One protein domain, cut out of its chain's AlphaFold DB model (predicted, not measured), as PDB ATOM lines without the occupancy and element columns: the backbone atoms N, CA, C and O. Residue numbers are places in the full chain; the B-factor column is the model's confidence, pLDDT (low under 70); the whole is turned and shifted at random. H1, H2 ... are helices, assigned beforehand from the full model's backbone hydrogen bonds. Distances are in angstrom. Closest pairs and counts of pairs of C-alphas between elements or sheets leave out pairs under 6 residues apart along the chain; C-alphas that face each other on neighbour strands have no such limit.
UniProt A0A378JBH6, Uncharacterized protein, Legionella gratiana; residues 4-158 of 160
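What this domain is: This is residues 4 to 158 of the 160 residues of an uncharacterized protein of Legionella gratiana (UniProt A0A378JBH6). Six helices lie lengthwise in a flat bundle: H3 beside H1 and H2, which follow each other end to end, then the pair H4 and H5 in the middle, and H6 along the opposite edge. The loop of residues 118 to 133 lies at one end. The printed part has 155 residues, with six named helices, H1 to H6 in chain order, and no named strand; the class is all helix. It is compact, with a radius of gyration of the C-alphas of 17.1 A and spans of 56 by 35 by 17 A.

How they stand to each other: H3, residues 37 to 66, forms a hairpin with H4, residues 72 to 92, at a shallow tilt of 2 degrees; their closest C-alphas, Ala 49 and Ala 89, are 5.3 A apart. H2, residues 19 to 32, and H3 form a hairpin at 28 degrees, closest at C-alphas 32 and 40, 5.3 A. H1, residues 4 to 17, touches H3 at residues 58 to 65 alone, closest at C-alphas 7 and 65, 5.6 A. The hub, H5, residues 97 to 117, touches five helices, among them H4, closest at C-alphas 90 and 100, 5.4 A. H6, residues 134 to 157, touches H5, opposite ways at 9 degrees, closest at C-alphas 115 and 134, 7.2 A. H6 is apart from H1, H2 and H3. Every O i to N i+4 pair is within hydrogen-bond range in H1, H2, H4, H5 and H6, and 25 of 26 in H3.

Where its parts are: H1 begins at C-alpha 4 (11.414, 28.162, -19.003). H3 measures 42.5 A, H4 30.8 A, H5 29.1 A and H6 34.5 A, ending at C-alpha 157 (-2.781, 54.894, -60.977).

The domain as a whole: The C-alphas farthest apart, Thr 36 and Asp 128, are 58.4 A apart. The printed part has no cut; the link H5 to H6 is long. Residues 117 to 134, 136 and 154 to 158 have pLDDT under 70.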
ATOM      1  N   LEU A   4      11.802  26.957 -19.742       86.19
ATOM      2  CA  LEU A   4      11.414  28.162 -19.003       86.19
ATOM      3  C   LEU A   4      11.887  29.453 -19.692       86.19
ATOM      4  O   LEU A   4      11.132  30.419 -19.771       86.19
ATOM      5  N   GLU A   5      13.122  29.477 -20.192       85.12
ATOM      6  CA  GLU A   5      13.681  30.647 -20.874       85.12
ATOM      7  C   GLU A   5      13.000  30.875 -22.226       85.12
ATOM      8  O   GLU A   5      12.574  31.993 -22.519       85.12
ATOM      9  N   ARG A   6      12.811  29.801 -23.002       86.12
ATOM     10  CA  ARG A   6      12.066  29.831 -24.266       86.12
ATOM     11  C   ARG A   6      10.681  30.426 -24.073       86.12
ATOM     12  O   ARG A   6      10.304  31.351 -24.786       86.12
ATOM     13  N   ASN A   7       9.941  29.929 -23.085       90.44
ATOM     14  CA  ASN A   7       8.577  30.379 -22.849       90.44
ATOM     15  C   ASN A   7       8.541  31.859 -22.453       90.44
ATOM     16  O   ASN A   7       7.748  32.594 -23.030       90.44
ATOM     17  N   LYS A   8       9.466  32.324 -21.598       91.06
ATOM     18  CA  LYS A   8       9.604  33.754 -21.265       91.06
ATOM     19  C   LYS A   8       9.898  34.622 -22.491       91.06
ATOM     20  O   LYS A   8       9.328  35.706 -22.615       91.06
ATOM     21  N   ARG A   9      10.782  34.176 -23.393       90.62
ATOM     22  CA  ARG A   9      11.095  34.908 -24.634       90.62
ATOM     23  C   ARG A   9       9.885  34.964 -25.569       90.62
ATOM     24  O   ARG A   9       9.574  36.044 -26.061       90.62
ATOM     25  N   ILE A  10       9.176  33.847 -25.744       92.75
ATOM     26  CA  ILE A  10       7.938  33.779 -26.538       92.75
ATOM     27  C   ILE A  10       6.857  34.692 -25.946       92.75
ATOM     28  O   ILE A  10       6.257  35.472 -26.677       92.75
ATOM     29  N   ASP A  11       6.638  34.662 -24.630       95.12
ATOM     30  CA  ASP A  11       5.641  35.513 -23.971       95.12
ATOM     31  C   ASP A  11       5.951  36.997 -24.155       95.12
ATOM     32  O   ASP A  11       5.063  37.790 -24.472       95.12
ATOM     33  N   LYS A  12       7.225  37.373 -23.983       95.94
ATOM     34  CA  LYS A  12       7.681  38.744 -24.210       95.94
ATOM     35  C   LYS A  12       7.437  39.154 -25.660       95.94
ATOM     36  O   LYS A  12       6.863  40.216 -25.873       95.94
ATOM     37  N   PHE A  13       7.813  38.308 -26.618       95.75
ATOM     38  CA  PHE A  13       7.608  38.550 -28.045       95.75
ATOM     39  C   PHE A  13       6.123  38.719 -28.396       95.75
ATOM     40  O   PHE A  13       5.747  39.740 -28.965       95.75
ATOM     41  N   ILE A  14       5.255  37.784 -27.990       96.75
ATOM     42  CA  ILE A  14       3.804  37.871 -28.232       96.75
ATOM     43  C   ILE A  14       3.231  39.156 -27.623       96.75
ATOM     44  O   ILE A  14       2.356  39.806 -28.201       96.75
ATOM     45  N   LYS A  15       3.694  39.529 -26.428       96.62
ATOM     46  CA  LYS A  15       3.240  40.749 -25.765       96.62
ATOM     47  C   LYS A  15       3.649  41.994 -26.546       96.62
ATOM     48  O   LYS A  15       2.811  42.868 -26.712       96.62
ATOM     49  N   THR A  16       4.895  42.086 -27.005       95.94
ATOM     50  CA  THR A  16       5.417  43.294 -27.658       95.94
ATOM     51  C   THR A  16       4.990  43.404 -29.114       95.94
ATOM     52  O   THR A  16       4.440  44.427 -29.507       95.94
ATOM     53  N   SER A  17       5.193  42.352 -29.905       96.75
ATOM     54  CA  SER A  17       5.069  42.411 -31.366       96.75
ATOM     55  C   SER A  17       3.616  42.482 -31.834       96.75
ATOM     56  O   SER A  17       3.333  43.089 -32.859       96.75
ATOM     57  N   PHE A  18       2.675  41.926 -31.063       97.69
ATOM     58  CA  PHE A  18       1.239  41.976 -31.379       97.69
ATOM     59  C   PHE A  18       0.515  43.148 -30.706       97.69
ATOM     60  O   PHE A  18      -0.665  43.374 -30.965       97.69
ATOM     61  N   GLN A  19       1.184  43.929 -29.847       97.56
ATOM     62  CA  GLN A  19       0.548  45.078 -29.195       97.56
ATOM     63  C   GLN A  19       0.003  46.122 -30.186       97.56
ATOM     64  O   GLN A  19      -1.107  46.603 -29.947       97.56
ATOM     65  N   PRO A  20       0.701  46.469 -31.288       97.44
ATOM     66  CA  PRO A  20       0.169  47.395 -32.287       97.44
ATOM     67  C   PRO A  20      -1.145  46.905 -32.913       97.44
ATOM     68  O   PRO A  20      -2.109  47.665 -32.969       97.44
ATOM     69  N   ILE A  21      -1.220  45.619 -33.271       97.31
ATOM     70  CA  ILE A  21      -2.432  44.982 -33.813       97.31
ATOM     71  C   ILE A  21      -3.577  45.052 -32.793       97.31
ATOM     72  O   ILE A  21      -4.667  45.525 -33.109       97.31
ATOM     73  N   ARG A  22      -3.320  44.697 -31.527       97.75
ATOM     74  CA  ARG A  22      -4.315  44.804 -30.443       97.75
ATOM     75  C   ARG A  22      -4.807  46.235 -30.224       97.75
ATOM     76  O   ARG A  22      -5.984  46.440 -29.932       97.75
ATOM     77  N   ASN A  23      -3.926  47.227 -30.331       97.69
ATOM     78  CA  ASN A  23      -4.297  48.637 -30.202       97.69
ATOM     79  C   ASN A  23      -5.184  49.094 -31.370       97.69
ATOM     80  O   ASN A  23      -6.175  49.791 -31.140       97.69
ATOM     81  N   ALA A  24      -4.873  48.660 -32.595       96.38
ATOM     82  CA  ALA A  24      -5.707  48.917 -33.767       96.38
ATOM     83  C   ALA A  24      -7.095  48.284 -33.600       96.38
ATOM     84  O   ALA A  24      -8.100  48.980 -33.721       96.38
ATOM     85  N   MET A  25      -7.164  47.016 -33.181       96.44
ATOM     86  CA  MET A  25      -8.432  46.329 -32.902       96.44
ATOM     87  C   MET A  25      -9.279  47.043 -31.839       96.44
ATOM     88  O   MET A  25     -10.479  47.222 -32.030       96.44
ATOM     89  N   LYS A  26      -8.674  47.511 -30.738       95.56
ATOM     90  CA  LYS A  26      -9.383  48.314 -29.722       95.56
ATOM     91  C   LYS A  26      -9.941  49.614 -30.299       95.56
ATOM     92  O   LYS A  26     -11.069  49.988 -29.991       95.56
ATOM     93  N   THR A  27      -9.161  50.280 -31.147       94.00
ATOM     94  CA  THR A  27      -9.578  51.523 -31.810       94.00
ATOM     95  C   THR A  27     -10.750  51.268 -32.760       94.00
ATOM     96  O   THR A  27     -11.726  52.016 -32.751       94.00
ATOM     97  N   LEU A  28     -10.696  50.186 -33.537       93.44
ATOM     98  CA  LEU A  28     -11.779  49.759 -34.425       93.44
ATOM     99  C   LEU A  28     -13.074  49.489 -33.651       93.44
ATOM    100  O   LEU A  28     -14.125  49.993 -34.037       93.44
ATOM    101  N   LEU A  29     -13.000  48.781 -32.518       90.88
ATOM    102  CA  LEU A  29     -14.165  48.554 -31.658       90.88
ATOM    103  C   LEU A  29     -14.778  49.865 -31.154       90.88
ATOM    104  O   LEU A  29     -15.988  50.024 -31.255       90.88
ATOM    105  N   SER A  30     -13.958  50.821 -30.697       88.50
ATOM    106  CA  SER A  30     -14.471  52.124 -30.241       88.50
ATOM    107  C   SER A  30     -15.156  52.925 -31.353       88.50
ATOM    108  O   SER A  30     -16.142  53.600 -31.101       88.50
ATOM    109  N   LYS A  31     -14.685  52.811 -32.601       86.56
ATOM    110  CA  LYS A  31     -15.287  53.497 -33.757       86.56
ATOM    111  C   LYS A  31     -16.574  52.830 -34.248       86.56
ATOM    112  O   LYS A  31     -17.371  53.466 -34.929       86.56
ATOM    113  N   LYS A  32     -16.775  51.545 -33.941       82.31
ATOM    114  CA  LYS A  32     -17.934  50.772 -34.412       82.31
ATOM    115  C   LYS A  32     -19.255  51.292 -33.838       82.31
ATOM    116  O   LYS A  32     -20.288  51.182 -34.499       82.31
ATOM    117  N   GLU A  33     -19.225  51.834 -32.624       77.25
ATOM    118  CA  GLU A  33     -20.420  52.309 -31.920       77.25
ATOM    119  C   GLU A  33     -21.046  53.527 -32.627       77.25
ATOM    120  O   GLU A  33     -22.264  53.559 -32.823       77.25
ATOM    121  N   ASP A  34     -20.211  54.423 -33.160       76.75
ATOM    122  CA  ASP A  34     -20.622  55.718 -33.723       76.75
ATOM    123  C   ASP A  34     -20.786  55.740 -35.259       76.75
ATOM    124  O   ASP A  34     -21.198  56.753 -35.824       76.75
ATOM    125  N   GLY A  35     -20.458  54.643 -35.954       73.88
ATOM    126  CA  GLY A  35     -20.429  54.590 -37.422       73.88
ATOM    127  C   GLY A  35     -21.773  54.296 -38.103       73.88
ATOM    128  O   GLY A  35     -22.670  53.671 -37.533       73.88
ATOM    129  N   THR A  36     -21.879  54.680 -39.374       84.06
ATOM    130  CA  THR A  36     -22.920  54.227 -40.313       84.06
ATOM    131  C   THR A  36     -22.823  52.716 -40.572       84.06
ATOM    132  O   THR A  36     -21.798  52.092 -40.302       84.06
ATOM    133  N   ASP A  37     -23.859  52.089 -41.137       83.38
ATOM    134  CA  ASP A  37     -23.841  50.638 -41.404       83.38
ATOM    135  C   ASP A  37     -22.704  50.209 -42.349       83.38
ATOM    136  O   ASP A  37     -22.103  49.148 -42.167       83.38
ATOM    137  N   GLN A  38     -22.346  51.052 -43.323       78.75
ATOM    138  CA  GLN A  38     -21.225  50.795 -44.228       78.75
ATOM    139  C   GLN A  38     -19.874  50.889 -43.502       78.75
ATOM    140  O   GLN A  38     -19.028  50.006 -43.662       78.75
ATOM    141  N   GLU A  39     -19.692  51.896 -42.645       85.75
ATOM    142  CA  GLU A  39     -18.496  52.029 -41.804       85.75
ATOM    143  C   GLU A  39     -18.391  50.878 -40.801       85.75
ATOM    144  O   GLU A  39     -17.321  50.309 -40.626       85.75
ATOM    145  N   ARG A  40     -19.503  50.452 -40.196       87.44
ATOM    146  CA  ARG A  40     -19.545  49.297 -39.285       87.44
ATOM    147  C   ARG A  40     -19.154  47.997 -39.975       87.44
ATOM    148  O   ARG A  40     -18.460  47.176 -39.365       87.44
ATOM    149  N   ASN A  41     -19.585  47.798 -41.219       87.31
ATOM    150  CA  ASN A  41     -19.207  46.634 -42.020       87.31
ATOM    151  C   ASN A  41     -17.713  46.651 -42.352       87.31
ATOM    152  O   ASN A  41     -17.035  45.645 -42.148       87.31
ATOM    153  N   SER A  42     -17.191  47.803 -42.773       90.75
ATOM    154  CA  SER A  42     -15.766  48.002 -43.042       90.75
ATOM    155  C   SER A  42     -14.904  47.790 -41.785       90.75
ATOM    156  O   SER A  42     -13.993  46.966 -41.787       90.75
ATOM    157  N   ILE A  43     -15.283  48.397 -40.656       92.50
ATOM    158  CA  ILE A  43     -14.641  48.204 -39.346       92.50
ATOM    159  C   ILE A  43     -14.662  46.732 -38.923       92.50
ATOM    160  O   ILE A  43     -13.681  46.222 -38.382       92.50
ATOM    161  N   SER A  44     -15.778  46.032 -39.148       93.69
ATOM    162  CA  SER A  44     -15.894  44.611 -38.800       93.69
ATOM    163  C   SER A  44     -14.994  43.742 -39.674       93.69
ATOM    164  O   SER A  44     -14.402  42.793 -39.165       93.69
ATOM    165  N   LEU A  45     -14.854  44.070 -40.959       95.06
ATOM    166  CA  LEU A  45     -13.915  43.407 -41.859       95.06
ATOM    167  C   LEU A  45     -12.471  43.607 -41.382       95.06
ATOM    168  O   LEU A  45     -11.749  42.619 -41.236       95.06
ATOM    169  N   GLU A  46     -12.084  44.848 -41.071       95.69
ATOM    170  CA  GLU A  46     -10.746  45.160 -40.558       95.69
ATOM    171  C   GLU A  46     -10.437  44.409 -39.266       95.69
ATOM    172  O   GLU A  46      -9.422  43.718 -39.153       95.69
ATOM    173  N   TYR A  47     -11.354  44.496 -38.302       96.62
ATOM    174  CA  TYR A  47     -11.213  43.843 -37.010       96.62
ATOM    175  C   TYR A  47     -11.066  42.327 -37.163       96.62
ATOM    176  O   TYR A  47     -10.153  41.737 -36.592       96.62
ATOM    177  N   ASN A  48     -11.936  41.693 -37.954       97.12
ATOM    178  CA  ASN A  48     -11.932  40.242 -38.115       97.12
ATOM    179  C   ASN A  48     -10.656  39.741 -38.801       97.12
ATOM    180  O   ASN A  48     -10.157  38.677 -38.441       97.12
ATOM    181  N   ALA A  49     -10.113  40.491 -39.765       97.12
ATOM    182  CA  ALA A  49      -8.859  40.130 -40.420       97.12
ATOM    183  C   ALA A  49      -7.661  40.239 -39.461       97.12
ATOM    184  O   ALA A  49      -6.862  39.304 -39.380       97.12
ATOM    185  N   LEU A  50      -7.570  41.330 -38.689       97.62
ATOM    186  CA  LEU A  50      -6.526  41.519 -37.675       97.62
ATOM    187  C   LEU A  50      -6.606  40.463 -36.563       97.62
ATOM    188  O   LEU A  50      -5.585  39.902 -36.164       97.62
ATOM    189  N   PHE A  51      -7.821  40.164 -36.095       97.81
ATOM    190  CA  PHE A  51      -8.067  39.160 -35.066       97.81
ATOM    191  C   PHE A  51      -7.681  37.757 -35.541       97.81
ATOM    192  O   PHE A  51      -6.926  37.072 -34.855       97.81
ATOM    193  N   ALA A  52      -8.148  37.348 -36.725       97.69
ATOM    194  CA  ALA A  52      -7.851  36.028 -37.279       97.69
ATOM    195  C   ALA A  52      -6.344  35.825 -37.500       97.69
ATOM    196  O   ALA A  52      -5.816  34.750 -37.211       97.69
ATOM    197  N   TYR A  53      -5.642  36.867 -37.961       98.06
ATOM    198  CA  TYR A  53      -4.187  36.849 -38.080       98.06
ATOM    199  C   TYR A  53      -3.508  36.633 -36.720       98.06
ATOM    200  O   TYR A  53      -2.722  35.697 -36.563       98.06
ATOM    201  N   GLU A  54      -3.828  37.465 -35.719       98.00
ATOM    202  CA  GLU A  54      -3.232  37.341 -34.386       98.00
ATOM    203  C   GLU A  54      -3.509  35.962 -33.778       98.00
ATOM    204  O   GLU A  54      -2.582  35.306 -33.304       98.00
ATOM    205  N   GLU A  55      -4.765  35.516 -33.799       97.75
ATOM    206  CA  GLU A  55      -5.182  34.238 -33.224       97.75
ATOM    207  C   GLU A  55      -4.384  33.076 -33.824       97.75
ATOM    208  O   GLU A  55      -3.806  32.266 -33.088       97.75
ATOM    209  N   LYS A  56      -4.291  33.032 -35.158       97.38
ATOM    210  CA  LYS A  56      -3.584  31.975 -35.880       97.38
ATOM    211  C   LYS A  56      -2.104  31.933 -35.509       97.38
ATOM    212  O   LYS A  56      -1.597  30.870 -35.151       97.38
ATOM    213  N   VAL A  57      -1.417  33.074 -35.553       97.00
ATOM    214  CA  VAL A  57       0.033  33.126 -35.313       97.00
ATOM    215  C   VAL A  57       0.368  32.890 -33.842       97.00
ATOM    216  O   VAL A  57       1.279  32.126 -33.521       97.00
ATOM    217  N   VAL A  58      -0.383  33.499 -32.920       97.44
ATOM    218  CA  VAL A  58      -0.164  33.323 -31.479       97.44
ATOM    219  C   VAL A  58      -0.377  31.867 -31.068       97.44
ATOM    220  O   VAL A  58       0.409  31.354 -30.271       97.44
ATOM    221  N   SER A  59      -1.381  31.180 -31.624       97.00
ATOM    222  CA  SER A  59      -1.649  29.765 -31.334       97.00
ATOM    223  C   SER A  59      -0.450  28.856 -31.645       97.00
ATOM    224  O   SER A  59      -0.095  27.987 -30.841       97.00
ATOM    225  N   GLU A  60       0.262  29.103 -32.746       95.81
ATOM    226  CA  GLU A  60       1.464  28.336 -33.103       95.81
ATOM    227  C   GLU A  60       2.604  28.542 -32.097       95.81
ATOM    228  O   GLU A  60       3.252  27.584 -31.661       95.81
ATOM    229  N   PHE A  61       2.799  29.777 -31.624       94.62
ATOM    230  CA  PHE A  61       3.749  30.048 -30.546       94.62
ATOM    231  C   PHE A  61       3.347  29.381 -29.224       94.62
ATOM    232  O   PHE A  61       4.213  28.870 -28.509       94.62
ATOM    233  N   ARG A  62       2.049  29.349 -28.889       94.62
ATOM    234  CA  ARG A  62       1.551  28.624 -27.704       94.62
ATOM    235  C   ARG A  62       1.787  27.122 -27.823       94.62
ATOM    236  O   ARG A  62       2.193  26.493 -26.847       94.62
ATOM    237  N   THR A  63       1.627  26.573 -29.023       93.38
ATOM    238  CA  THR A  63       1.932  25.171 -29.321       93.38
ATOM    239  C   THR A  63       3.419  24.878 -29.092       93.38
ATOM    240  O   THR A  63       3.767  23.953 -28.359       93.38
ATOM    241  N   LEU A  64       4.318  25.741 -29.571       89.62
ATOM    242  CA  LEU A  64       5.758  25.609 -29.311       89.62
ATOM    243  C   LEU A  64       6.109  25.661 -27.807       89.62
ATOM    244  O   LEU A  64       7.048  25.007 -27.344       89.62
ATOM    245  N   GLN A  65       5.372  26.438 -27.004       89.38
ATOM    246  CA  GLN A  65       5.617  26.544 -25.560       89.38
ATOM    247  C   GLN A  65       5.316  25.248 -24.796       89.38
ATOM    248  O   GLN A  65       5.992  24.970 -23.792       89.38
ATOM    249  N   ILE A  66       4.334  24.460 -25.244       89.25
ATOM    250  CA  ILE A  66       3.958  23.197 -24.594       89.25
ATOM    251  C   ILE A  66       4.872  22.037 -25.004       89.25
ATOM    252  O   ILE A  66       5.125  21.161 -24.171       89.25
ATOM    253  N   GLU A  67       5.461  22.090 -26.202       85.75
ATOM    254  CA  GLU A  67       6.407  21.089 -26.705       85.75
ATOM    255  C   GLU A  67       7.603  20.890 -25.753       85.75
ATOM    256  O   GLU A  67       8.239  21.839 -25.270       85.75
ATOM    257  N   SER A  68       7.906  19.626 -25.446       79.25
ATOM    258  CA  SER A  68       9.016  19.244 -24.566       79.25
ATOM    259  C   SER A  68      10.370  19.476 -25.241       79.25
ATOM    260  O   SER A  68      11.250  20.095 -24.643       79.25
ATOM    261  N   ALA A  69      10.498  19.060 -26.501       77.31
ATOM    262  CA  ALA A  69      11.688  19.198 -27.333       77.31
ATOM    263  C   ALA A  69      11.287  19.669 -28.748       77.31
ATOM    264  O   ALA A  69      11.096  18.835 -29.631       77.31
ATOM    265  N   PRO A  70      11.110  20.986 -28.963       77.75
ATOM    266  CA  PRO A  70      10.700  21.517 -30.257       77.75
ATOM    267  C   PRO A  70      11.761  21.247 -31.324       77.75
ATOM    268  O   PRO A  70      12.948  21.513 -31.121       77.75
ATOM    269  N   SER A  71      11.320  20.719 -32.463       77.06
ATOM    270  CA  SER A  71      12.173  20.451 -33.623       77.06
ATOM    271  C   SER A  71      12.308  21.693 -34.517       77.06
ATOM    272  O   SER A  71      11.471  22.597 -34.436       77.06
ATOM    273  N   PRO A  72      13.290  21.743 -35.439       74.44
ATOM    274  CA  PRO A  72      13.352  22.791 -36.464       74.44
ATOM    275  C   PRO A  72      12.045  22.933 -37.262       74.44
ATOM    276  O   PRO A  72      11.606  24.044 -37.547       74.44
ATOM    277  N   THR A  73      11.362  21.817 -37.530       79.19
ATOM    278  CA  THR A  73      10.049  21.788 -38.197       79.19
ATOM    279  C   THR A  73       8.965  22.517 -37.399       79.19
ATOM    280  O   THR A  73       8.025  23.055 -37.972       79.19
ATOM    281  N   SER A  74       9.096  22.585 -36.073       84.06
ATOM    282  CA  SER A  74       8.143  23.298 -35.212       84.06
ATOM    283  C   SER A  74       8.279  24.815 -35.376       84.06
ATOM    284  O   SER A  74       7.283  25.530 -35.366       84.06
ATOM    285  N   VAL A  75       9.503  25.306 -35.607       83.62
ATOM    286  CA  VAL A  75       9.762  26.714 -35.958       83.62
ATOM    287  C   VAL A  75       9.303  27.012 -37.388       83.62
ATOM    288  O   VAL A  75       8.703  28.055 -37.637       83.62
ATOM    289  N   GLN A  76       9.513  26.071 -38.314       83.12
ATOM    290  CA  GLN A  76       9.039  26.184 -39.697       83.12
ATOM    291  C   GLN A  76       7.516  26.304 -39.770       83.12
ATOM    292  O   GLN A  76       7.015  27.203 -40.437       83.12
ATOM    293  N   ARG A  77       6.787  25.491 -38.999       87.31
ATOM    294  CA  ARG A  77       5.322  25.549 -38.909       87.31
ATOM    295  C   ARG A  77       4.806  26.923 -38.476       87.31
ATOM    296  O   ARG A  77       3.809  27.393 -39.021       87.31
ATOM    297  N   ILE A  78       5.481  27.579 -37.525       90.38
ATOM    298  CA  ILE A  78       5.133  28.944 -37.093       90.38
ATOM    299  C   ILE A  78       5.288  29.916 -38.264       90.38
ATOM    300  O   ILE A  78       4.377  30.696 -38.532       90.38
ATOM    301  N   TYR A  79       6.427  29.864 -38.957       88.62
ATOM    302  CA  TYR A  79       6.704  30.746 -40.087       88.62
ATOM    303  C   TYR A  79       5.706  30.544 -41.236       88.62
ATOM    304  O   TYR A  79       5.117  31.510 -41.717       88.62
ATOM    305  N   GLU A  80       5.464  29.297 -41.639       88.94
ATOM    306  CA  GLU A  80       4.504  28.961 -42.695       88.94
ATOM    307  C   GLU A  80       3.092  29.422 -42.322       88.94
ATOM    308  O   GLU A  80       2.423  30.082 -43.113       88.94
ATOM    309  N   SER A  81       2.664  29.173 -41.082       93.06
ATOM    310  CA  SER A  81       1.350  29.616 -40.607       93.06
ATOM    311  C   SER A  81       1.221  31.136 -40.577       93.06
ATOM    312  O   SER A  81       0.164  31.660 -40.923       93.06
ATOM    313  N   ALA A  82       2.275  31.854 -40.183       94.00
ATOM    314  CA  ALA A  82       2.285  33.313 -40.206       94.00
ATOM    315  C   ALA A  82       2.256  33.867 -41.632       94.00
ATOM    316  O   ALA A  82       1.553  34.842 -41.896       94.00
ATOM    317  N   THR A  83       2.961  33.218 -42.554       91.69
ATOM    318  CA  THR A  83       2.976  33.566 -43.977       91.69
ATOM    319  C   THR A  83       1.583  33.412 -44.585       91.69
ATOM    320  O   THR A  83       1.060  34.353 -45.180       91.69
ATOM    321  N   GLU A  84       0.944  32.256 -44.398       94.12
ATOM    322  CA  GLU A  84      -0.398  32.005 -44.932       94.12
ATOM    323  C   GLU A  84      -1.440  32.937 -44.300       94.12
ATOM    324  O   GLU A  84      -2.205  33.581 -45.018       94.12
ATOM    325  N   ALA A  85      -1.396  33.131 -42.976       96.00
ATOM    326  CA  ALA A  85      -2.269  34.089 -42.300       96.00
ATOM    327  C   ALA A  85      -2.074  35.525 -42.825       96.00
ATOM    328  O   ALA A  85      -3.040  36.277 -42.948       96.00
ATOM    329  N   THR A  86      -0.837  35.902 -43.167       94.38
ATOM    330  CA  THR A  86      -0.523  37.215 -43.747       94.38
ATOM    331  C   THR A  86      -1.148  37.369 -45.128       94.38
ATOM    332  O   THR A  86      -1.836  38.358 -45.381       94.38
ATOM    333  N   LYS A  87      -0.966  36.379 -46.013       92.25
ATOM    334  CA  LYS A  87      -1.543  36.387 -47.367       92.25
ATOM    335  C   LYS A  87      -3.066  36.513 -47.326       92.25
ATOM    336  O   LYS A  87      -3.639  37.332 -48.051       92.25
ATOM    337  N   GLU A  88      -3.720  35.742 -46.458       94.31
ATOM    338  CA  GLU A  88      -5.170  35.807 -46.272       94.31
ATOM    339  C   GLU A  88      -5.626  37.181 -45.769       94.31
ATOM    340  O   GLU A  88      -6.606  37.736 -46.275       94.31
ATOM    341  N   ALA A  89      -4.925  37.741 -44.781       93.44
ATOM    342  CA  ALA A  89      -5.302  39.005 -44.172       93.44
ATOM    343  C   ALA A  89      -5.083  40.194 -45.122       93.44
ATOM    344  O   ALA A  89      -6.006  40.981 -45.311       93.44
ATOM    345  N   ILE A  90      -3.937  40.278 -45.808       91.06
ATOM    346  CA  ILE A  90      -3.664  41.332 -46.806       91.06
ATOM    347  C   ILE A  90      -4.664  41.261 -47.962       91.06
ATOM    348  O   ILE A  90      -5.138  42.289 -48.437       91.06
ATOM    349  N   THR A  91      -5.046  40.054 -48.391       90.25
ATOM    350  CA  THR A  91      -6.052  39.889 -49.453       90.25
ATOM    351  C   THR A  91      -7.406  40.475 -49.055       90.25
ATOM    352  O   THR A  91      -8.079  41.069 -49.896       90.25
ATOM    353  N   LYS A  92      -7.797  40.337 -47.783       92.25
ATOM    354  CA  LYS A  92      -9.025  40.939 -47.239       92.25
ATOM    355  C   LYS A  92      -8.876  42.449 -47.029       92.25
ATOM    356  O   LYS A  92      -9.840  43.178 -47.205       92.25
ATOM    357  N   LEU A  93      -7.677  42.916 -46.690       91.31
ATOM    358  CA  LEU A  93      -7.372  44.291 -46.282       91.31
ATOM    359  C   LEU A  93      -6.767  45.154 -47.400       91.31
ATOM    360  O   LEU A  93      -6.104  46.152 -47.113       91.31
ATOM    361  N   LYS A  94      -6.992  44.810 -48.675       85.81
ATOM    362  CA  LYS A  94      -6.411  45.535 -49.824       85.81
ATOM    363  C   LYS A  94      -6.713  47.036 -49.821       85.81
ATOM    364  O   LYS A  94      -5.869  47.827 -50.226       85.81
ATOM    365  N   GLU A  95      -7.892  47.420 -49.342       85.81
ATOM    366  CA  GLU A  95      -8.336  48.819 -49.233       85.81
ATOM    367  C   GLU A  95      -7.995  49.451 -47.868       85.81
ATOM    368  O   GLU A  95      -8.178  50.648 -47.663       85.81
ATOM    369  N   HIS A  96      -7.443  48.663 -46.941       89.38
ATOM    370  CA  HIS A  96      -7.126  49.035 -45.562       89.38
ATOM    371  C   HIS A  96      -5.610  49.031 -45.340       89.38
ATOM    372  O   HIS A  96      -5.059  48.188 -44.626       89.38
ATOM    373  N   THR A  97      -4.924  49.980 -45.981       86.62
ATOM    374  CA  THR A  97      -3.453  50.032 -46.064       86.62
ATOM    375  C   THR A  97      -2.763  50.013 -44.706       86.62
ATOM    376  O   THR A  97      -1.855  49.214 -44.508       86.62
ATOM    377  N   THR A  98      -3.241  50.791 -43.734       89.81
ATOM    378  CA  THR A  98      -2.666  50.815 -42.379       89.81
ATOM    379  C   THR A  98      -2.767  49.457 -41.678       89.81
ATOM    380  O   THR A  98      -1.823  49.021 -41.022       89.81
ATOM    381  N   SER A  99      -3.895  48.759 -41.824       91.69
ATOM    382  CA  SER A  99      -4.099  47.432 -41.231       91.69
ATOM    383  C   SER A  99      -3.219  46.375 -41.915       91.69
ATOM    384  O   SER A  99      -2.636  45.531 -41.232       91.69
ATOM    385  N   SER A 100      -3.037  46.469 -43.235       90.12
ATOM    386  CA  SER A 100      -2.101  45.626 -43.994       90.12
ATOM    387  C   SER A 100      -0.637  45.865 -43.597       90.12
ATOM    388  O   SER A 100       0.100  44.907 -43.367       90.12
ATOM    389  N   GLU A 101      -0.219  47.120 -43.421       90.88
ATOM    390  CA  GLU A 101       1.129  47.475 -42.948       90.88
ATOM    391  C   GLU A 101       1.414  46.929 -41.543       90.88
ATOM    392  O   GLU A 101       2.513  46.448 -41.271       90.88
ATOM    393  N   LEU A 102       0.426  46.950 -40.639       94.62
ATOM    394  CA  LEU A 102       0.569  46.357 -39.305       94.62
ATOM    395  C   LEU A 102       0.845  44.849 -39.365       94.62
ATOM    396  O   LEU A 102       1.666  44.352 -38.593       94.62
ATOM    397  N   ILE A 103       0.182  44.132 -40.275       94.38
ATOM    398  CA  ILE A 103       0.399  42.697 -40.484       94.38
ATOM    399  C   ILE A 103       1.780  42.438 -41.090       94.38
ATOM    400  O   ILE A 103       2.488  41.565 -40.600       94.38
ATOM    401  N   LEU A 104       2.194  43.212 -42.098       92.81
ATOM    402  CA  LEU A 104       3.512  43.075 -42.732       92.81
ATOM    403  C   LEU A 104       4.655  43.310 -41.737       92.81
ATOM    404  O   LEU A 104       5.552  42.477 -41.610       92.81
ATOM    405  N   ASN A 105       4.572  44.384 -40.950       93.56
ATOM    406  CA  ASN A 105       5.546  44.677 -39.897       93.56
ATOM    407  C   ASN A 105       5.584  43.564 -38.832       93.56
ATOM    408  O   ASN A 105       6.643  43.230 -38.294       93.56
ATOM    409  N   ASN A 106       4.430  42.966 -38.507       96.94
ATOM    410  CA  ASN A 106       4.389  41.833 -37.587       96.94
ATOM    411  C   ASN A 106       4.996  40.564 -38.207       96.94
ATOM    412  O   ASN A 106       5.758  39.885 -37.519       96.94
ATOM    413  N   LEU A 107       4.738  40.274 -39.488       94.56
ATOM    414  CA  LEU A 107       5.348  39.151 -40.208       94.56
ATOM    415  C   LEU A 107       6.878  39.262 -40.218       94.56
ATOM    416  O   LEU A 107       7.564  38.266 -39.983       94.56
ATOM    417  N   GLU A 108       7.421  40.463 -40.419       91.00
ATOM    418  CA  GLU A 108       8.862  40.703 -40.319       91.00
ATOM    419  C   GLU A 108       9.380  40.390 -38.905       91.00
ATOM    420  O   GLU A 108      10.357  39.657 -38.735       91.00
ATOM    421  N   ALA A 109       8.688  40.865 -37.864       93.75
ATOM    422  CA  ALA A 109       9.052  40.575 -36.479       93.75
ATOM    423  C   ALA A 109       8.989  39.069 -36.152       93.75
ATOM    424  O   ALA A 109       9.872  38.554 -35.461       93.75
ATOM    425  N   VAL A 110       7.973  38.356 -36.651       92.75
ATOM    426  CA  VAL A 110       7.837  36.894 -36.529       92.75
ATOM    427  C   VAL A 110       8.979  36.191 -37.246       92.75
ATOM    428  O   VAL A 110       9.611  35.314 -36.662       92.75
ATOM    429  N   THR A 111       9.289  36.615 -38.471       88.81
ATOM    430  CA  THR A 111      10.404  36.080 -39.255       88.81
ATOM    431  C   THR A 111      11.706  36.222 -38.483       88.81
ATOM    432  O   THR A 111      12.386  35.225 -38.248       88.81
ATOM    433  N   ASN A 112      12.012  37.430 -38.008       87.62
ATOM    434  CA  ASN A 112      13.220  37.708 -37.241       87.62
ATOM    435  C   ASN A 112      13.278  36.874 -35.960       87.62
ATOM    436  O   ASN A 112      14.319  36.305 -35.638       87.62
ATOM    437  N   PHE A 113      12.168  36.735 -35.233       88.56
ATOM    438  CA  PHE A 113      12.133  35.906 -34.029       88.56
ATOM    439  C   PHE A 113      12.382  34.420 -34.340       88.56
ATOM    440  O   PHE A 113      13.137  33.758 -33.624       88.56
ATOM    441  N   CYS A 114      11.811  33.905 -35.430       84.88
ATOM    442  CA  CYS A 114      12.042  32.539 -35.889       84.88
ATOM    443  C   CYS A 114      13.493  32.311 -36.340       84.88
ATOM    444  O   CYS A 114      14.079  31.305 -35.953       84.88
ATOM    445  N   THR A 115      14.089  33.229 -37.107       79.31
ATOM    446  CA  THR A 115      15.419  33.062 -37.728       79.31
ATOM    447  C   THR A 115      16.600  33.464 -36.847       79.31
ATOM    448  O   THR A 115      17.724  33.067 -37.150       79.31
ATOM    449  N   THR A 116      16.382  34.227 -35.772       75.69
ATOM    450  CA  THR A 116      17.458  34.674 -34.866       75.69
ATOM    451  C   THR A 116      17.295  34.079 -33.468       75.69
ATOM    452  O   THR A 116      18.170  33.366 -32.976       75.69
ATOM    453  N   VAL A 117      16.138  34.285 -32.837       69.12
ATOM    454  CA  VAL A 117      15.920  33.928 -31.427       69.12
ATOM    455  C   VAL A 117      15.653  32.438 -31.249       69.12
ATOM    456  O   VAL A 117      16.100  31.838 -30.270       69.12
ATOM    457  N   LEU A 118      14.902  31.823 -32.164       69.69
ATOM    458  CA  LEU A 118      14.574  30.402 -32.062       69.69
ATOM    459  C   LEU A 118      15.660  29.492 -32.653       69.69
ATOM    460  O   LEU A 118      15.801  28.364 -32.171       69.69
ATOM    461  N   THR A 119      16.467  29.982 -33.597       64.94
ATOM    462  CA  THR A 119      17.501  29.199 -34.300       64.94
ATOM    463  C   THR A 119      18.938  29.582 -33.916       64.94
ATOM    464  O   THR A 119      19.663  28.715 -33.427       64.94
ATOM    465  N   GLN A 120      19.365  30.842 -34.087       58.31
ATOM    466  CA  GLN A 120      20.772  31.264 -33.931       58.31
ATOM    467  C   GLN A 120      21.224  31.352 -32.462       58.31
ATOM    468  O   GLN A 120      22.291  30.844 -32.120       58.31
ATOM    469  N   ASP A 121      20.390  31.889 -31.570       53.41
ATOM    470  CA  ASP A 121      20.709  32.049 -30.138       53.41
ATOM    471  C   ASP A 121      20.716  30.726 -29.338       53.41
ATOM    472  O   ASP A 121      21.106  30.695 -28.169       53.41
ATOM    473  N   ASN A 122      20.265  29.615 -29.937       53.59
ATOM    474  CA  ASN A 122      19.880  28.409 -29.195       53.59
ATOM    475  C   ASN A 122      20.815  27.207 -29.313       53.59
ATOM    476  O   ASN A 122      20.532  26.182 -28.683       53.59
ATOM    477  N   GLY A 123      21.912  27.309 -30.069       44.75
ATOM    478  CA  GLY A 123      22.927  26.253 -30.141       44.75
ATOM    479  C   GLY A 123      22.423  24.917 -30.703       44.75
ATOM    480  O   GLY A 123      23.076  23.890 -30.518       44.75
ATOM    481  N   ILE A 124      21.282  24.905 -31.404       48.19
ATOM    482  CA  ILE A 124      20.959  23.809 -32.319       48.19
ATOM    483  C   ILE A 124      22.007  23.927 -33.428       48.19
ATOM    484  O   ILE A 124      21.992  24.898 -34.179       48.19
ATOM    485  N   LYS A 125      22.979  23.009 -33.484       41.62
ATOM    486  CA  LYS A 125      23.960  22.966 -34.576       41.62
ATOM    487  C   LYS A 125      23.201  22.730 -35.882       41.62
ATOM    488  O   LYS A 125      22.910  21.600 -36.248       41.62
ATOM    489  N   PHE A 126      22.882  23.818 -36.569       45.06
ATOM    490  CA  PHE A 126      22.108  23.872 -37.807       45.06
ATOM    491  C   PHE A 126      22.893  23.406 -39.047       45.06
ATOM    492  O   PHE A 126      22.492  23.684 -40.170       45.06
ATOM    493  N   PHE A 127      23.999  22.680 -38.861       37.38
ATOM    494  CA  PHE A 127      24.871  22.251 -39.956       37.38
ATOM    495  C   PHE A 127      24.687  20.796 -40.396       37.38
ATOM    496  O   PHE A 127      25.528  20.316 -41.143       37.38
ATOM    497  N   ASP A 128      23.610  20.099 -40.004       40.44
ATOM    498  CA  ASP A 128      23.408  18.737 -40.541       40.44
ATOM    499  C   ASP A 128      21.969  18.296 -40.860       40.44
ATOM    500  O   ASP A 128      21.767  17.192 -41.352       40.44
ATOM    501  N   VAL A 129      20.929  19.119 -40.664       40.53
ATOM    502  CA  VAL A 129      19.580  18.722 -41.118       40.53
ATOM    503  C   VAL A 129      18.738  19.930 -41.515       40.53
ATOM    504  O   VAL A 129      18.286  20.665 -40.646       40.53
ATOM    505  N   LYS A 130      18.529  20.095 -42.830       49.31
ATOM    506  CA  LYS A 130      17.369  20.702 -43.529       49.31
ATOM    507  C   LYS A 130      16.360  21.470 -42.650       49.31
ATOM    508  O   LYS A 130      15.202  21.077 -42.545       49.31
ATOM    509  N   GLY A 131      16.786  22.546 -42.003       50.69
ATOM    510  CA  GLY A 131      15.928  23.394 -41.185       50.69
ATOM    511  C   GLY A 131      15.856  24.776 -41.809       50.69
ATOM    512  O   GLY A 131      16.903  25.331 -42.117       50.69
ATOM    513  N   LEU A 132      14.624  25.269 -41.987       56.31
ATOM    514  CA  LEU A 132      14.231  26.637 -42.347       56.31
ATOM    515  C   LEU A 132      15.250  27.351 -43.251       56.31
ATOM    516  O   LEU A 132      16.134  28.061 -42.774       56.31
ATOM    517  N   ASP A 133      15.131  27.131 -44.560       69.81
ATOM    518  CA  ASP A 133      15.966  27.809 -45.548       69.81
ATOM    519  C   ASP A 133      15.713  29.324 -45.487       69.81
ATOM    520  O   ASP A 133      14.674  29.823 -45.918       69.81
ATOM    521  N   ILE A 134      16.671  30.046 -44.903       68.50
ATOM    522  CA  ILE A 134      16.602  31.492 -44.686       68.50
ATOM    523  C   ILE A 134      16.455  32.235 -46.018       68.50
ATOM    524  O   ILE A 134      15.772  33.257 -46.062       68.50
ATOM    525  N   GLU A 135      17.060  31.734 -47.096       70.12
ATOM    526  CA  GLU A 135      16.950  32.365 -48.412       70.12
ATOM    527  C   GLU A 135      15.547  32.168 -48.994       70.12
ATOM    528  O   GLU A 135      14.940  33.137 -49.446       70.12
ATOM    529  N   SER A 136      14.966  30.972 -48.853       69.75
ATOM    530  CA  SER A 136      13.551  30.740 -49.189       69.75
ATOM    531  C   SER A 136      12.600  31.620 -48.366       69.75
ATOM    532  O   SER A 136      11.610  32.125 -48.887       69.75
ATOM    533  N   VAL A 137      12.899  31.854 -47.086       73.75
ATOM    534  CA  VAL A 137      12.107  32.753 -46.228       73.75
ATOM    535  C   VAL A 137      12.170  34.201 -46.697       73.75
ATOM    536  O   VAL A 137      11.135  34.852 -46.833       73.75
ATOM    537  N   LYS A 138      13.370  34.712 -46.985       74.81
ATOM    538  CA  LYS A 138      13.528  36.063 -47.533       74.81
ATOM    539  C   LYS A 138      12.783  36.208 -48.855       74.81
ATOM    540  O   LYS A 138      12.100  37.206 -49.036       74.81
ATOM    541  N   GLN A 139      12.875  35.206 -49.730       76.69
ATOM    542  CA  GLN A 139      12.192  35.205 -51.021       76.69
ATOM    543  C   GLN A 139      10.671  35.317 -50.858       76.69
ATOM    544  O   GLN A 139      10.060  36.200 -51.450       76.69
ATOM    545  N   VAL A 140      10.065  34.490 -50.003       75.75
ATOM    546  CA  VAL A 140       8.613  34.532 -49.762       75.75
ATOM    547  C   VAL A 140       8.178  35.872 -49.156       75.75
ATOM    548  O   VAL A 140       7.154  36.423 -49.558       75.75
ATOM    549  N   ASN A 141       8.952  36.430 -48.221       75.38
ATOM    550  CA  ASN A 141       8.654  37.750 -47.660       75.38
ATOM    551  C   ASN A 141       8.749  38.859 -48.718       75.38
ATOM    552  O   ASN A 141       7.878  39.729 -48.757       75.38
ATOM    553  N   SER A 142       9.754  38.807 -49.596       77.31
ATOM    554  CA  SER A 142       9.874  39.727 -50.732       77.31
ATOM    555  C   SER A 142       8.688  39.601 -51.685       77.31
ATOM    556  O   SER A 142       8.117  40.615 -52.056       77.31
ATOM    557  N   GLU A 143       8.240  38.388 -52.017       80.31
ATOM    558  CA  GLU A 143       7.074  38.172 -52.889       80.31
ATOM    559  C   GLU A 143       5.778  38.748 -52.298       80.31
ATOM    560  O   GLU A 143       4.964  39.337 -53.015       80.31
ATOM    561  N   ILE A 144       5.580  38.604 -50.984       79.75
ATOM    562  CA  ILE A 144       4.434  39.192 -50.276       79.75
ATOM    563  C   ILE A 144       4.512  40.722 -50.322       79.75
ATOM    564  O   ILE A 144       3.508  41.377 -50.616       79.75
ATOM    565  N   GLN A 145       5.696  41.285 -50.074       78.75
ATOM    566  CA  GLN A 145       5.936  42.725 -50.113       78.75
ATOM    567  C   GLN A 145       5.738  43.293 -51.525       78.75
ATOM    568  O   GLN A 145       5.025  44.277 -51.696       78.75
ATOM    569  N   GLU A 146       6.294  42.652 -52.551       79.00
ATOM    570  CA  GLU A 146       6.131  43.035 -53.957       79.00
ATOM    571  C   GLU A 146       4.665  42.966 -54.390       79.00
ATOM    572  O   GLU A 146       4.159  43.888 -55.036       79.00
ATOM    573  N   SER A 147       3.948  41.914 -53.981       75.38
ATOM    574  CA  SER A 147       2.511  41.779 -54.244       75.38
ATOM    575  C   SER A 147       1.723  42.923 -53.602       75.38
ATOM    576  O   SER A 147       0.853  43.516 -54.241       75.38
ATOM    577  N   TRP A 148       2.043  43.275 -52.355       79.00
ATOM    578  CA  TRP A 148       1.438  44.408 -51.658       79.00
ATOM    579  C   TRP A 148       1.734  45.751 -52.337       79.00
ATOM    580  O   TRP A 148       0.830  46.559 -52.567       79.00
ATOM    581  N   GLU A 149       2.988  45.986 -52.713       80.06
ATOM    582  CA  GLU A 149       3.390  47.193 -53.430       80.06
ATOM    583  C   GLU A 149       2.690  47.320 -54.783       80.06
ATOM    584  O   GLU A 149       2.298  48.418 -55.180       80.06
ATOM    585  N   TYR A 150       2.484  46.206 -55.485       76.12
ATOM    586  CA  TYR A 150       1.716  46.192 -56.723       76.12
ATOM    587  C   TYR A 150       0.255  46.601 -56.488       76.12
ATOM    588  O   TYR A 150      -0.274  47.439 -57.227       76.12
ATOM    589  N   PHE A 151      -0.398  46.079 -55.441       72.94
ATOM    590  CA  PHE A 151      -1.776  46.455 -55.094       72.94
ATOM    591  C   PHE A 151      -1.903  47.938 -54.715       72.94
ATOM    592  O   PHE A 151      -2.836  48.612 -55.148       72.94
ATOM    593  N   THR A 152      -0.951  48.483 -53.959       73.81
ATOM    594  CA  THR A 152      -0.995  49.900 -53.555       73.81
ATOM    595  C   THR A 152      -0.694  50.852 -54.716       73.81
ATOM    596  O   THR A 152      -1.371  51.872 -54.864       73.81
ATOM    597  N   LYS A 153       0.252  50.504 -55.598       72.19
ATOM    598  CA  LYS A 153       0.594  51.308 -56.787       72.19
ATOM    599  C   LYS A 153      -0.513  51.286 -57.848       72.19
ATOM    600  O   LYS A 153      -0.820  52.335 -58.419       72.19
ATOM    601  N   SER A 154      -1.154  50.140 -58.085       60.12
ATOM    602  CA  SER A 154      -2.273  50.025 -59.039       60.12
ATOM    603  C   SER A 154      -3.511  50.824 -58.608       60.12
ATOM    604  O   SER A 154      -4.125  51.487 -59.441       60.12
ATOM    605  N   ASN A 155      -3.813  50.889 -57.308       53.06
ATOM    606  CA  ASN A 155      -4.890  51.742 -56.791       53.06
ATOM    607  C   ASN A 155      -4.602  53.249 -56.937       53.06
ATOM    608  O   ASN A 155      -5.528  54.037 -57.108       53.06
ATOM    609  N   SER A 156      -3.330  53.665 -56.922       49.47
ATOM    610  CA  SER A 156      -2.948  55.075 -57.118       49.47
ATOM    611  C   SER A 156      -2.926  55.533 -58.584       49.47
ATOM    612  O   SER A 156      -3.000  56.728 -58.856       49.47
ATOM    613  N   SER A 157      -2.856  54.598 -59.537       45.22
ATOM    614  CA  SER A 157      -2.781  54.894 -60.977       45.22
ATOM    615  C   SER A 157      -4.146  54.901 -61.684       45.22
ATOM    616  O   SER A 157      -4.218  55.264 -62.855       45.22
ATOM    617  N   GLY A 158      -5.234  54.581 -60.974       39.47
ATOM    618  CA  GLY A 158      -6.619  54.706 -61.452       39.47
ATOM    619  C   GLY A 158      -7.292  56.061 -61.179       39.47
ATOM    620  O   GLY A 158      -8.499  56.177 -61.371       39.47
TER     621      GLY A 158